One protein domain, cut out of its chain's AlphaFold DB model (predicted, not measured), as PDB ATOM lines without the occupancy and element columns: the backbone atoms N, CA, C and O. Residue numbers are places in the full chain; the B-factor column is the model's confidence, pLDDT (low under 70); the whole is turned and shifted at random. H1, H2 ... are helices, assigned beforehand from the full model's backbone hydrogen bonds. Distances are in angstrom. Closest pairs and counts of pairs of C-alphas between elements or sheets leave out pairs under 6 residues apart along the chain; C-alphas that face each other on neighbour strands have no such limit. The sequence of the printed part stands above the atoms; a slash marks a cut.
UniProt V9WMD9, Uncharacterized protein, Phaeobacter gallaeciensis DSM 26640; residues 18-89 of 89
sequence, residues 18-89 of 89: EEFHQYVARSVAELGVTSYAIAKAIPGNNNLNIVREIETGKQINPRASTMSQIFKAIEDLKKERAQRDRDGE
ATOM      1  N   GLU A  18     -48.926  31.087  51.642       75.94
ATOM      2  CA  GLU A  18     -48.594  30.368  52.874       75.94
ATOM      3  C   GLU A  18     -48.047  28.960  52.605       75.94
ATOM      4  O   GLU A  18     -46.984  28.610  53.116       75.94
ATOM      5  N   GLU A  19     -48.708  28.170  51.754       78.56
ATOM      6  CA  GLU A  19     -48.219  26.843  51.352       78.56
ATOM      7  C   GLU A  19     -46.865  26.933  50.638       78.56
ATOM      8  O   GLU A  19     -45.958  26.137  50.889       78.56
ATOM      9  N   PHE A  20     -46.704  27.936  49.772       78.62
ATOM     10  CA  PHE A  20     -45.440  28.215  49.104       78.62
ATOM     11  C   PHE A  20     -44.332  28.530  50.112       78.62
ATOM     12  O   PHE A  20     -43.246  27.958  50.037       78.62
ATOM     13  N   HIS A  21     -44.617  29.389  51.090       79.31
ATOM     14  CA  HIS A  21     -43.665  29.730  52.138       79.31
ATOM     15  C   HIS A  21     -43.252  28.510  52.970       79.31
ATOM     16  O   HIS A  21     -42.061  28.303  53.198       79.31
ATOM     17  N   GLN A  22     -44.205  27.660  53.365       83.06
ATOM     18  CA  GLN A  22     -43.911  26.428  54.102       83.06
ATOM     19  C   GLN A  22     -43.037  25.464  53.285       83.06
ATOM     20  O   GLN A  22     -42.065  24.919  53.812       83.06
ATOM     21  N   TYR A  23     -43.329  25.287  51.991       83.31
ATOM     22  CA  TYR A  23     -42.515  24.455  51.097       83.31
ATOM     23  C   TYR A  23     -41.077  24.973  50.976       83.31
ATOM     24  O   TYR A  23     -40.118  24.197  51.050       83.31
ATOM     25  N   VAL A  24     -40.924  26.285  50.798       82.25
ATOM     26  CA  VAL A  24     -39.620  26.941  50.690       82.25
ATOM     27  C   VAL A  24     -38.842  26.790  51.995       82.25
ATOM     28  O   VAL A  24     -37.706  26.324  51.961       82.25
ATOM     29  N   ALA A  25     -39.454  27.090  53.143       83.31
ATOM     30  CA  ALA A  25     -38.823  26.953  54.455       83.31
ATOM     31  C   ALA A  25     -38.367  25.510  54.729       83.31
ATOM     32  O   ALA A  25     -37.237  25.287  55.168       83.31
ATOM     33  N   ARG A  26     -39.207  24.518  54.399       85.62
ATOM     34  CA  ARG A  26     -38.844  23.099  54.509       85.62
ATOM     35  C   ARG A  26     -37.667  22.753  53.603       85.62
ATOM     36  O   ARG A  26     -36.723  22.112  54.048       85.62
ATOM     37  N   SER A  27     -37.692  23.210  52.354       84.94
ATOM     38  CA  SER A  27     -36.633  22.920  51.383       84.94
ATOM     39  C   SER A  27     -35.301  23.576  51.750       84.94
ATOM     40  O   SER A  27     -34.262  22.951  51.576       84.94
ATOM     41  N   VAL A  28     -35.318  24.795  52.299       85.38
ATOM     42  CA  VAL A  28     -34.143  25.481  52.870       85.38
ATOM     43  C   VAL A  28     -33.521  24.629  53.980       85.38
ATOM     44  O   VAL A  28     -32.313  24.389  53.958       85.38
ATOM     45  N   ALA A  29     -34.344  24.115  54.899       86.12
ATOM     46  CA  ALA A  29     -33.894  23.255  55.992       86.12
ATOM     47  C   ALA A  29     -33.362  21.893  55.500       86.12
ATOM     48  O   ALA A  29     -32.284  21.480  55.918       86.12
ATOM     49  N   GLU A  30     -34.068  21.224  54.580       85.12
ATOM     50  CA  GLU A  30     -33.644  19.955  53.961       85.12
ATOM     51  C   GLU A  30     -32.292  20.106  53.246       85.12
ATOM     52  O   GLU A  30     -31.377  19.294  53.411       85.12
ATOM     53  N   LEU A  31     -32.151  21.173  52.458       83.50
ATOM     54  CA  LEU A  31     -30.952  21.456  51.678       83.50
ATOM     55  C   LEU A  31     -29.801  22.015  52.522       83.50
ATOM     56  O   LEU A  31     -28.664  21.966  52.054       83.50
ATOM     57  N   GLY A  32     -30.058  22.508  53.736       85.88
ATOM     58  CA  GLY A  32     -29.051  23.188  54.554       85.88
ATOM     59  C   GLY A  32     -28.519  24.465  53.893       85.88
ATOM     60  O   GLY A  32     -27.364  24.834  54.093       85.88
ATOM     61  N   VAL A  33     -29.338  25.109  53.060       84.69
ATOM     62  CA  VAL A  33     -28.984  26.333  52.325       84.69
ATOM     63  C   VAL A  33     -29.698  27.536  52.929       84.69
ATOM     64  O   VAL A  33     -30.555  27.390  53.789       84.69
ATOM     65  N   THR A  34     -29.358  28.742  52.482       86.94
ATOM     66  CA  THR A  34     -30.063  29.970  52.869       86.94
ATOM     67  C   THR A  34     -31.015  30.424  51.765       86.94
ATOM     68  O   THR A  34     -30.845  30.077  50.594       86.94
ATOM     69  N   SER A  35     -31.972  31.287  52.107       83.88
ATOM     70  CA  SER A  35     -32.831  31.988  51.140       83.88
ATOM     71  C   SER A  35     -32.027  32.706  50.047       83.88
ATOM     72  O   SER A  35     -32.420  32.739  48.882       83.88
ATOM     73  N   TYR A  36     -30.852  33.229  50.410       84.75
ATOM     74  CA  TYR A  36     -29.913  33.856  49.483       84.75
ATOM     75  C   TYR A  36     -29.322  32.867  48.465       84.75
ATOM     76  O   TYR A  36     -29.193  33.197  47.286       84.75
ATOM     77  N   ALA A  37     -28.992  31.644  48.887       84.56
ATOM     78  CA  ALA A  37     -28.482  30.615  47.983       84.56
ATOM     79  C   ALA A  37     -29.529  30.219  46.928       84.56
ATOM     80  O   ALA A  37     -29.196  30.116  45.749       84.56
ATOM     81  N   ILE A  38     -30.799  30.095  47.331       84.88
ATOM     82  CA  ILE A  38     -31.915  29.851  46.404       84.88
ATOM     83  C   ILE A  38     -32.055  31.013  45.417       84.88
ATOM     84  O   ILE A  38     -32.122  30.793  44.212       84.88
ATOM     85  N   ALA A  39     -32.036  32.257  45.904       85.25
ATOM     86  CA  ALA A  39     -32.119  33.444  45.053       85.25
ATOM     87  C   ALA A  39     -30.997  33.511  44.003       85.25
ATOM     88  O   ALA A  39     -31.245  33.914  42.865       85.25
ATOM     89  N   LYS A  40     -29.776  33.102  44.372       85.75
ATOM     90  CA  LYS A  40     -28.609  33.051  43.481       85.75
ATOM     91  C   LYS A  40     -28.702  31.926  42.443       85.75
ATOM     92  O   LYS A  40     -28.166  32.077  41.350       85.75
ATOM     93  N   ALA A  41     -29.375  30.826  42.772       85.25
ATOM     94  CA  ALA A  41     -29.582  29.703  41.862       85.25
ATOM     95  C   ALA A  41     -30.614  29.998  40.755       85.25
ATOM     96  O   ALA A  41     -30.681  29.265  39.775       85.25
ATOM     97  N   ILE A  42     -31.397  31.080  40.866       84.19
ATOM     98  CA  ILE A  42     -32.355  31.486  39.830       84.19
ATOM     99  C   ILE A  42     -31.604  32.207  38.691       84.19
ATOM    100  O   ILE A  42     -31.120  33.328  38.883       84.19
ATOM    101  N   PRO A  43     -31.523  31.627  37.478       77.25
ATOM    102  CA  PRO A  43     -30.809  32.246  36.367       77.25
ATOM    103  C   PRO A  43     -31.540  33.499  35.868       77.25
ATOM    104  O   PRO A  43     -32.748  33.475  35.628       77.25
ATOM    105  N   GLY A  44     -30.804  34.600  35.688       73.81
ATOM    106  CA  GLY A  44     -31.366  35.869  35.202       73.81
ATOM    107  C   GLY A  44     -32.274  36.582  36.210       73.81
ATOM    108  O   GLY A  44     -33.112  37.397  35.823       73.81
ATOM    109  N   ASN A  45     -32.140  36.262  37.498       74.94
ATOM    110  CA  ASN A  45     -32.914  36.883  38.557       74.94
ATOM    111  C   ASN A  45     -32.598  38.382  38.694       74.94
ATOM    112  O   ASN A  45     -31.551  38.762  39.209       74.94
ATOM    113  N   ASN A  46     -33.536  39.226  38.261       68.44
ATOM    114  CA  ASN A  46     -33.474  40.682  38.421       68.44
ATOM    115  C   ASN A  46     -34.326  41.184  39.601       68.44
ATOM    116  O   ASN A  46     -34.457  42.393  39.801       68.44
ATOM    117  N   ASN A  47     -34.951  40.281  40.366       72.06
ATOM    118  CA  ASN A  47     -35.794  40.665  41.490       72.06
ATOM    119  C   ASN A  47     -34.939  40.878  42.747       72.06
ATOM    120  O   ASN A  47     -34.589  39.935  43.451       72.06
ATOM    121  N   LEU A  48     -34.655  42.142  43.065       72.12
ATOM    122  CA  LEU A  48     -33.905  42.526  44.267       72.12
ATOM    123  C   LEU A  48     -34.612  42.132  45.577       72.12
ATOM    124  O   LEU A  48     -33.961  42.010  46.611       72.12
ATOM    125  N   ASN A  49     -35.928  41.899  45.541       76.25
ATOM    126  CA  ASN A  49     -36.729  41.548  46.713       76.25
ATOM    127  C   ASN A  49     -36.934  40.041  46.884       76.25
ATOM    128  O   ASN A  49     -37.559  39.628  47.857       76.25
ATOM    129  N   ILE A  50     -36.400  39.201  45.997       79.12
ATOM    130  CA  ILE A  50     -36.711  37.768  46.002       79.12
ATOM    131  C   ILE A  50     -36.287  37.053  47.288       79.12
ATOM    132  O   ILE A  50     -36.998  36.180  47.762       79.12
ATOM    133  N   VAL A  51     -35.181  37.473  47.913       81.06
ATOM    134  CA  VAL A  51     -34.743  36.938  49.213       81.06
ATOM    135  C   VAL A  51     -35.783  37.249  50.285       81.06
ATOM    136  O   VAL A  51     -36.171  36.368  51.042       81.06
ATOM    137  N   ARG A  52     -36.304  38.480  50.295       78.94
ATOM    138  CA  ARG A  52     -37.355  38.905  51.221       78.94
ATOM    139  C   ARG A  52     -38.675  38.180  50.954       78.94
ATOM    140  O   ARG A  52     -39.385  37.849  51.901       78.94
ATOM    141  N   GLU A  53     -39.012  37.925  49.692       75.56
ATOM    142  CA  GLU A  53     -40.205  37.156  49.307       75.56
ATOM    143  C   GLU A  53     -40.111  35.697  49.785       75.56
ATOM    144  O   GLU A  53     -41.063  35.184  50.372       75.56
ATOM    145  N   ILE A  54     -38.941  35.069  49.623       75.56
ATOM    146  CA  ILE A  54     -38.623  33.719  50.120       75.56
ATOM    147  C   ILE A  54     -38.727  33.668  51.654       75.56
ATOM    148  O   ILE A  54     -39.400  32.793  52.199       75.56
ATOM    149  N   GLU A  55     -38.094  34.615  52.355       74.62
ATOM    150  CA  GLU A  55     -38.018  34.624  53.822       74.62
ATOM    151  C   GLU A  55     -39.335  34.956  54.505       74.62
ATOM    152  O   GLU A  55     -39.653  34.385  55.544       74.62
ATOM    153  N   THR A  56     -40.086  35.916  53.972       69.31
ATOM    154  CA  THR A  56     -41.261  36.409  54.690       69.31
ATOM    155  C   THR A  56     -42.508  35.620  54.353       69.31
ATOM    156  O   THR A  56     -43.399  35.569  55.200       69.31
ATOM    157  N   GLY A  57     -42.640  35.100  53.123       60.69
ATOM    158  CA  GLY A  57     -43.862  34.455  52.617       60.69
ATOM    159  C   GLY A  57     -45.128  35.332  52.618       60.69
ATOM    160  O   GLY A  57     -46.137  34.994  52.009       60.69
ATOM    161  N   LYS A  58     -45.074  36.469  53.319       55.34
ATOM    162  CA  LYS A  58     -46.172  37.349  53.713       55.34
ATOM    163  C   LYS A  58     -46.283  38.577  52.834       55.34
ATOM    164  O   LYS A  58     -47.330  39.221  52.837       55.34
ATOM    165  N   GLN A  59     -45.236  38.943  52.100       50.53
ATOM    166  CA  GLN A  59     -45.337  40.054  51.168       50.53
ATOM    167  C   GLN A  59     -45.741  39.553  49.788       50.53
ATOM    168  O   GLN A  59     -44.904  39.125  49.008       50.53
ATOM    169  N   ILE A  60     -47.045  39.721  49.528       48.56
ATOM    170  CA  ILE A  60     -47.669  39.847  48.209       48.56
ATOM    171  C   ILE A  60     -47.554  38.564  47.398       48.56
ATOM    172  O   ILE A  60     -46.526  38.382  46.768       48.56
ATOM    173  N   ASN A  61     -48.612  37.734  47.384       51.31
ATOM    174  CA  ASN A  61     -48.868  36.668  46.395       51.31
ATOM    175  C   ASN A  61     -47.815  36.660  45.274       51.31
ATOM    176  O   ASN A  61     -48.011  37.379  44.280       51.31
ATOM    177  N   PRO A  62     -46.671  35.965  45.466       60.41
ATOM    178  CA  PRO A  62     -45.583  36.058  44.514       60.41
ATOM    179  C   PRO A  62     -46.158  35.673  43.162       60.41
ATOM    180  O   PRO A  62     -46.969  34.752  43.062       60.41
ATOM    181  N   ARG A  63     -45.851  36.447  42.120       71.12
ATOM    182  CA  ARG A  63     -46.459  36.189  40.812       71.12
ATOM    183  C   ARG A  63     -46.224  34.730  40.424       71.12
ATOM    184  O   ARG A  63     -45.175  34.177  40.747       71.12
ATOM    185  N   ALA A  64     -47.166  34.190  39.649       74.81
ATOM    186  CA  ALA A  64     -47.070  32.939  38.895       74.81
ATOM    187  C   ALA A  64     -45.615  32.484  38.650       74.81
ATOM    188  O   ALA A  64     -45.089  31.505  39.174       74.81
ATOM    189  N   SER A  65     -44.950  33.343  37.879       77.50
ATOM    190  CA  SER A  65     -43.576  33.214  37.413       77.50
ATOM    191  C   SER A  65     -42.526  33.150  38.521       77.50
ATOM    192  O   SER A  65     -41.600  32.354  38.416       77.50
ATOM    193  N   THR A  66     -42.647  33.969  39.567       77.50
ATOM    194  CA  THR A  66     -41.663  34.043  40.656       77.50
ATOM    195  C   THR A  66     -41.684  32.766  41.485       77.50
ATOM    196  O   THR A  66     -40.633  32.190  41.756       77.50
ATOM    197  N   MET A  67     -42.881  32.266  41.816       77.56
ATOM    198  CA  MET A  67     -43.018  30.984  42.507       77.56
ATOM    199  C   MET A  67     -42.425  29.839  41.679       77.56
ATOM    200  O   MET A  67     -41.670  29.029  42.211       77.56
ATOM    201  N   SER A  68     -42.702  29.796  40.369       81.00
ATOM    202  CA  SER A  68     -42.128  28.781  39.475       81.00
ATOM    203  C   SER A  68     -40.601  28.863  39.379       81.00
ATOM    204  O   SER A  68     -39.940  27.830  39.328       81.00
ATOM    205  N   GLN A  69     -40.026  30.070  39.370       83.56
ATOM    206  CA  GLN A  69     -38.573  30.273  39.352       83.56
ATOM    207  C   GLN A  69     -37.907  29.759  40.630       83.56
ATOM    208  O   GLN A  69     -36.930  29.019  40.554       83.56
ATOM    209  N   ILE A  70     -38.457  30.115  41.792       82.94
ATOM    210  CA  ILE A  70     -37.963  29.656  43.095       82.94
ATOM    211  C   ILE A  70     -38.094  28.136  43.210       82.94
ATOM    212  O   ILE A  70     -37.149  27.471  43.625       82.94
ATOM    213  N   PHE A  71     -39.236  27.580  42.797       83.31
ATOM    214  CA  PHE A  71     -39.461  26.138  42.799       83.31
ATOM    215  C   PHE A  71     -38.415  25.408  41.953       83.31
ATOM    216  O   PHE A  71     -37.764  24.481  42.425       83.31
ATOM    217  N   LYS A  72     -38.195  25.877  40.720       85.25
ATOM    218  CA  LYS A  72     -37.188  25.300  39.832       85.25
ATOM    219  C   LYS A  72     -35.784  25.373  40.439       85.25
ATOM    220  O   LYS A  72     -35.075  24.377  40.412       85.25
ATOM    221  N   ALA A  73     -35.410  26.508  41.030       86.88
ATOM    222  CA  ALA A  73     -34.111  26.660  41.681       86.88
ATOM    223  C   ALA A  73     -33.923  25.697  42.865       86.88
ATOM    224  O   ALA A  73     -32.844  25.138  43.033       86.88
ATOM    225  N   ILE A  74     -34.967  25.464  43.665       86.19
ATOM    226  CA  ILE A  74     -34.935  24.475  44.751       86.19
ATOM    227  C   ILE A  74     -34.741  23.060  44.198       86.19
ATOM    228  O   ILE A  74     -33.906  22.316  44.709       86.19
ATOM    229  N   GLU A  75     -35.486  22.682  43.160       86.62
ATOM    230  CA  GLU A  75     -35.372  21.357  42.543       86.62
ATOM    231  C   GLU A  75     -33.997  21.134  41.898       86.62
ATOM    232  O   GLU A  75     -33.431  20.046  42.008       86.62
ATOM    233  N   ASP A  76     -33.434  22.163  41.264       87.06
ATOM    234  CA  ASP A  76     -32.089  22.112  40.691       87.06
ATOM    235  C   ASP A  76     -31.038  21.929  41.803       87.06
ATOM    236  O   ASP A  76     -30.225  21.010  41.716       87.06
ATOM    237  N   LEU A  77     -31.138  22.669  42.917       86.62
ATOM    238  CA  LEU A  77     -30.268  22.482  44.090       86.62
ATOM    239  C   LEU A  77     -30.403  21.083  44.720       86.62
ATOM    240  O   LEU A  77     -29.405  20.488  45.134       86.62
ATOM    241  N   LYS A  78     -31.622  20.524  44.785       85.69
ATOM    242  CA  LYS A  78     -31.860  19.145  45.258       85.69
ATOM    243  C   LYS A  78     -31.181  18.122  44.353       85.69
ATOM    244  O   LYS A  78     -30.551  17.192  44.859       85.69
ATOM    245  N   LYS A  79     -31.260  18.301  43.032       85.12
ATOM    246  CA  LYS A  79     -30.573  17.438  42.060       85.12
ATOM    247  C   LYS A  79     -29.058  17.551  42.167       85.12
ATOM    248  O   LYS A  79     -28.394  16.522  42.177       85.12
ATOM    249  N   GLU A  80     -28.519  18.765  42.285       85.50
ATOM    250  CA  GLU A  80     -27.080  18.984  42.457       85.50
ATOM    251  C   GLU A  80     -26.555  18.305  43.724       85.50
ATOM    252  O   GLU A  80     -25.513  17.653  43.686       85.50
ATOM    253  N   ARG A  81     -27.291  18.402  44.838       83.38
ATOM    254  CA  ARG A  81     -26.929  17.716  46.081       83.38
ATOM    255  C   ARG A  81     -26.977  16.195  45.924       83.38
ATOM    256  O   ARG A  81     -25.993  15.534  46.223       83.38
ATOM    257  N   ALA A  82     -28.057  15.659  45.355       80.75
ATOM    258  CA  ALA A  82     -28.199  14.222  45.112       80.75
ATOM    259  C   ALA A  82     -27.181  13.651  44.104       80.75
ATOM    260  O   ALA A  82     -26.969  12.438  44.067       80.75
ATOM    261  N   GLN A  83     -26.604  14.496  43.246       80.56
ATOM    262  CA  GLN A  83     -25.515  14.130  42.344       80.56
ATOM    263  C   GLN A  83     -24.173  14.134  43.088       80.56
ATOM    264  O   GLN A  83     -23.449  13.149  43.028       80.56
ATOM    265  N   ARG A  84     -23.885  15.175  43.880       78.88
ATOM    266  CA  ARG A  84     -22.675  15.232  44.720       78.88
ATOM    267  C   ARG A  84     -22.599  14.098  45.736       78.88
ATOM    268  O   ARG A  84     -21.525  13.545  45.921       78.88
ATOM    269  N   ASP A  85     -23.724  13.745  46.354       73.31
ATOM    270  CA  ASP A  85     -23.796  12.616  47.287       73.31
ATOM    271  C   ASP A  85     -23.529  11.269  46.580       73.31
ATOM    272  O   ASP A  85     -23.110  10.322  47.229       73.31
ATOM    273  N   ARG A  86     -23.737  11.180  45.255       72.00
ATOM    274  CA  ARG A  86     -23.421   9.994  44.437       72.00
ATOM    275  C   ARG A  86     -21.995   9.969  43.891       72.00
ATOM    276  O   ARG A  86     -21.470   8.887  43.680       72.00
ATOM    277  N   ASP A  87     -21.398  11.129  43.631       67.38
ATOM    278  CA  ASP A  87     -20.021  11.244  43.123       67.38
ATOM    279  C   ASP A  87     -18.967  11.279  44.253       67.38
ATOM    280  O   ASP A  87     -17.768  11.219  43.986       67.38
ATOM    281  N   GLY A  88     -19.403  11.446  45.509       57.97
ATOM    282  CA  GLY A  88     -18.560  11.452  46.709       57.97
ATOM    283  C   GLY A  88     -18.448  10.105  47.437       57.97
ATOM    284  O   GLY A  88     -17.791  10.057  48.478       57.97
ATOM    285  N   GLU A  89     -19.088   9.055  46.911       51.59
ATOM    286  CA  GLU A  89     -18.973   7.646  47.330       51.59
ATOM    287  C   GLU A  89     -18.041   6.880  46.378       51.59
ATOM    288  O   GLU A  89     -17.185   6.119  46.885       51.59
TER     289      GLU A  89
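Overview. This is residues 18 to 89 of the 89 residues of an uncharacterized protein of Phaeobacter gallaeciensis DSM 26640 (UniProt V9WMD9). The long helix H4 and the shorter H1 run side by side the same way, and a short helical hairpin of H2 and H3 packs crosswise on this pair, H2 on H4 and H3 on H1. The far end of H4 sticks out of this body as an arm, with residues 82 to 89 standing free. The printed part has 72 residues with four named helices in the order H1, H2, H3, H4 and no named strand; the class is all helix. It is compact, with a radius of gyration of the C-alphas of 12.4 A, and elongated, spanning 43 by 24 by 18 A.

Along the chain. Find C-alpha 64 at (-47.070, 32.939, 38.895); from there H4, residues 64 to 87, runs 34.9 A to C-alpha 87 at (-20.021, 11.244, 43.123). Go back to C-alpha 18 at (-48.594, 30.368, 52.874), where H1, residues 18 to 31, begins its 19.8 A. H2 is residues 35 to 41, 10.1 A long, and H3 is residues 50 to 56, 9.9 A long.

Arrangement. Start at H4, which touches H1 at a shallow tilt of 19 degrees, the same way; their closest C-alphas, of Leu 31 and Lys 78, are 6.9 A apart. With residues 70 to 77 alone H4 touches H2, about perpendicular at 82 degrees, closest at the C-alphas of Ala 41 and Ala 73, 5.5 A apart. H2 and H3 touch as a hairpin, opposite ways at a shallow tilt of 28 degrees, with the C-alphas of Ser 35 and Val 51 closest at 5.6 A. H1 touches H3 with residues 21 to 25 alone, about perpendicular at 77 degrees; the C-alphas of His 21 and Ile 54 are closest, at 6.7 A. H3 and H4 are near each other. Every O i to N i+4 pair is within hydrogen-bond range in H1, H2 and H3, and 19 of 20 are in H4.

Size, cuts and confidence. The C-alphas farthest apart, of Ile 60 and Glu 89, are 43.1 A apart. The printed part has no cut; the link from H1 to H2 is tight, the other two short. Look for pLDDT under 70 at residue 46, residues 56 to 62 and residues 87 to 89.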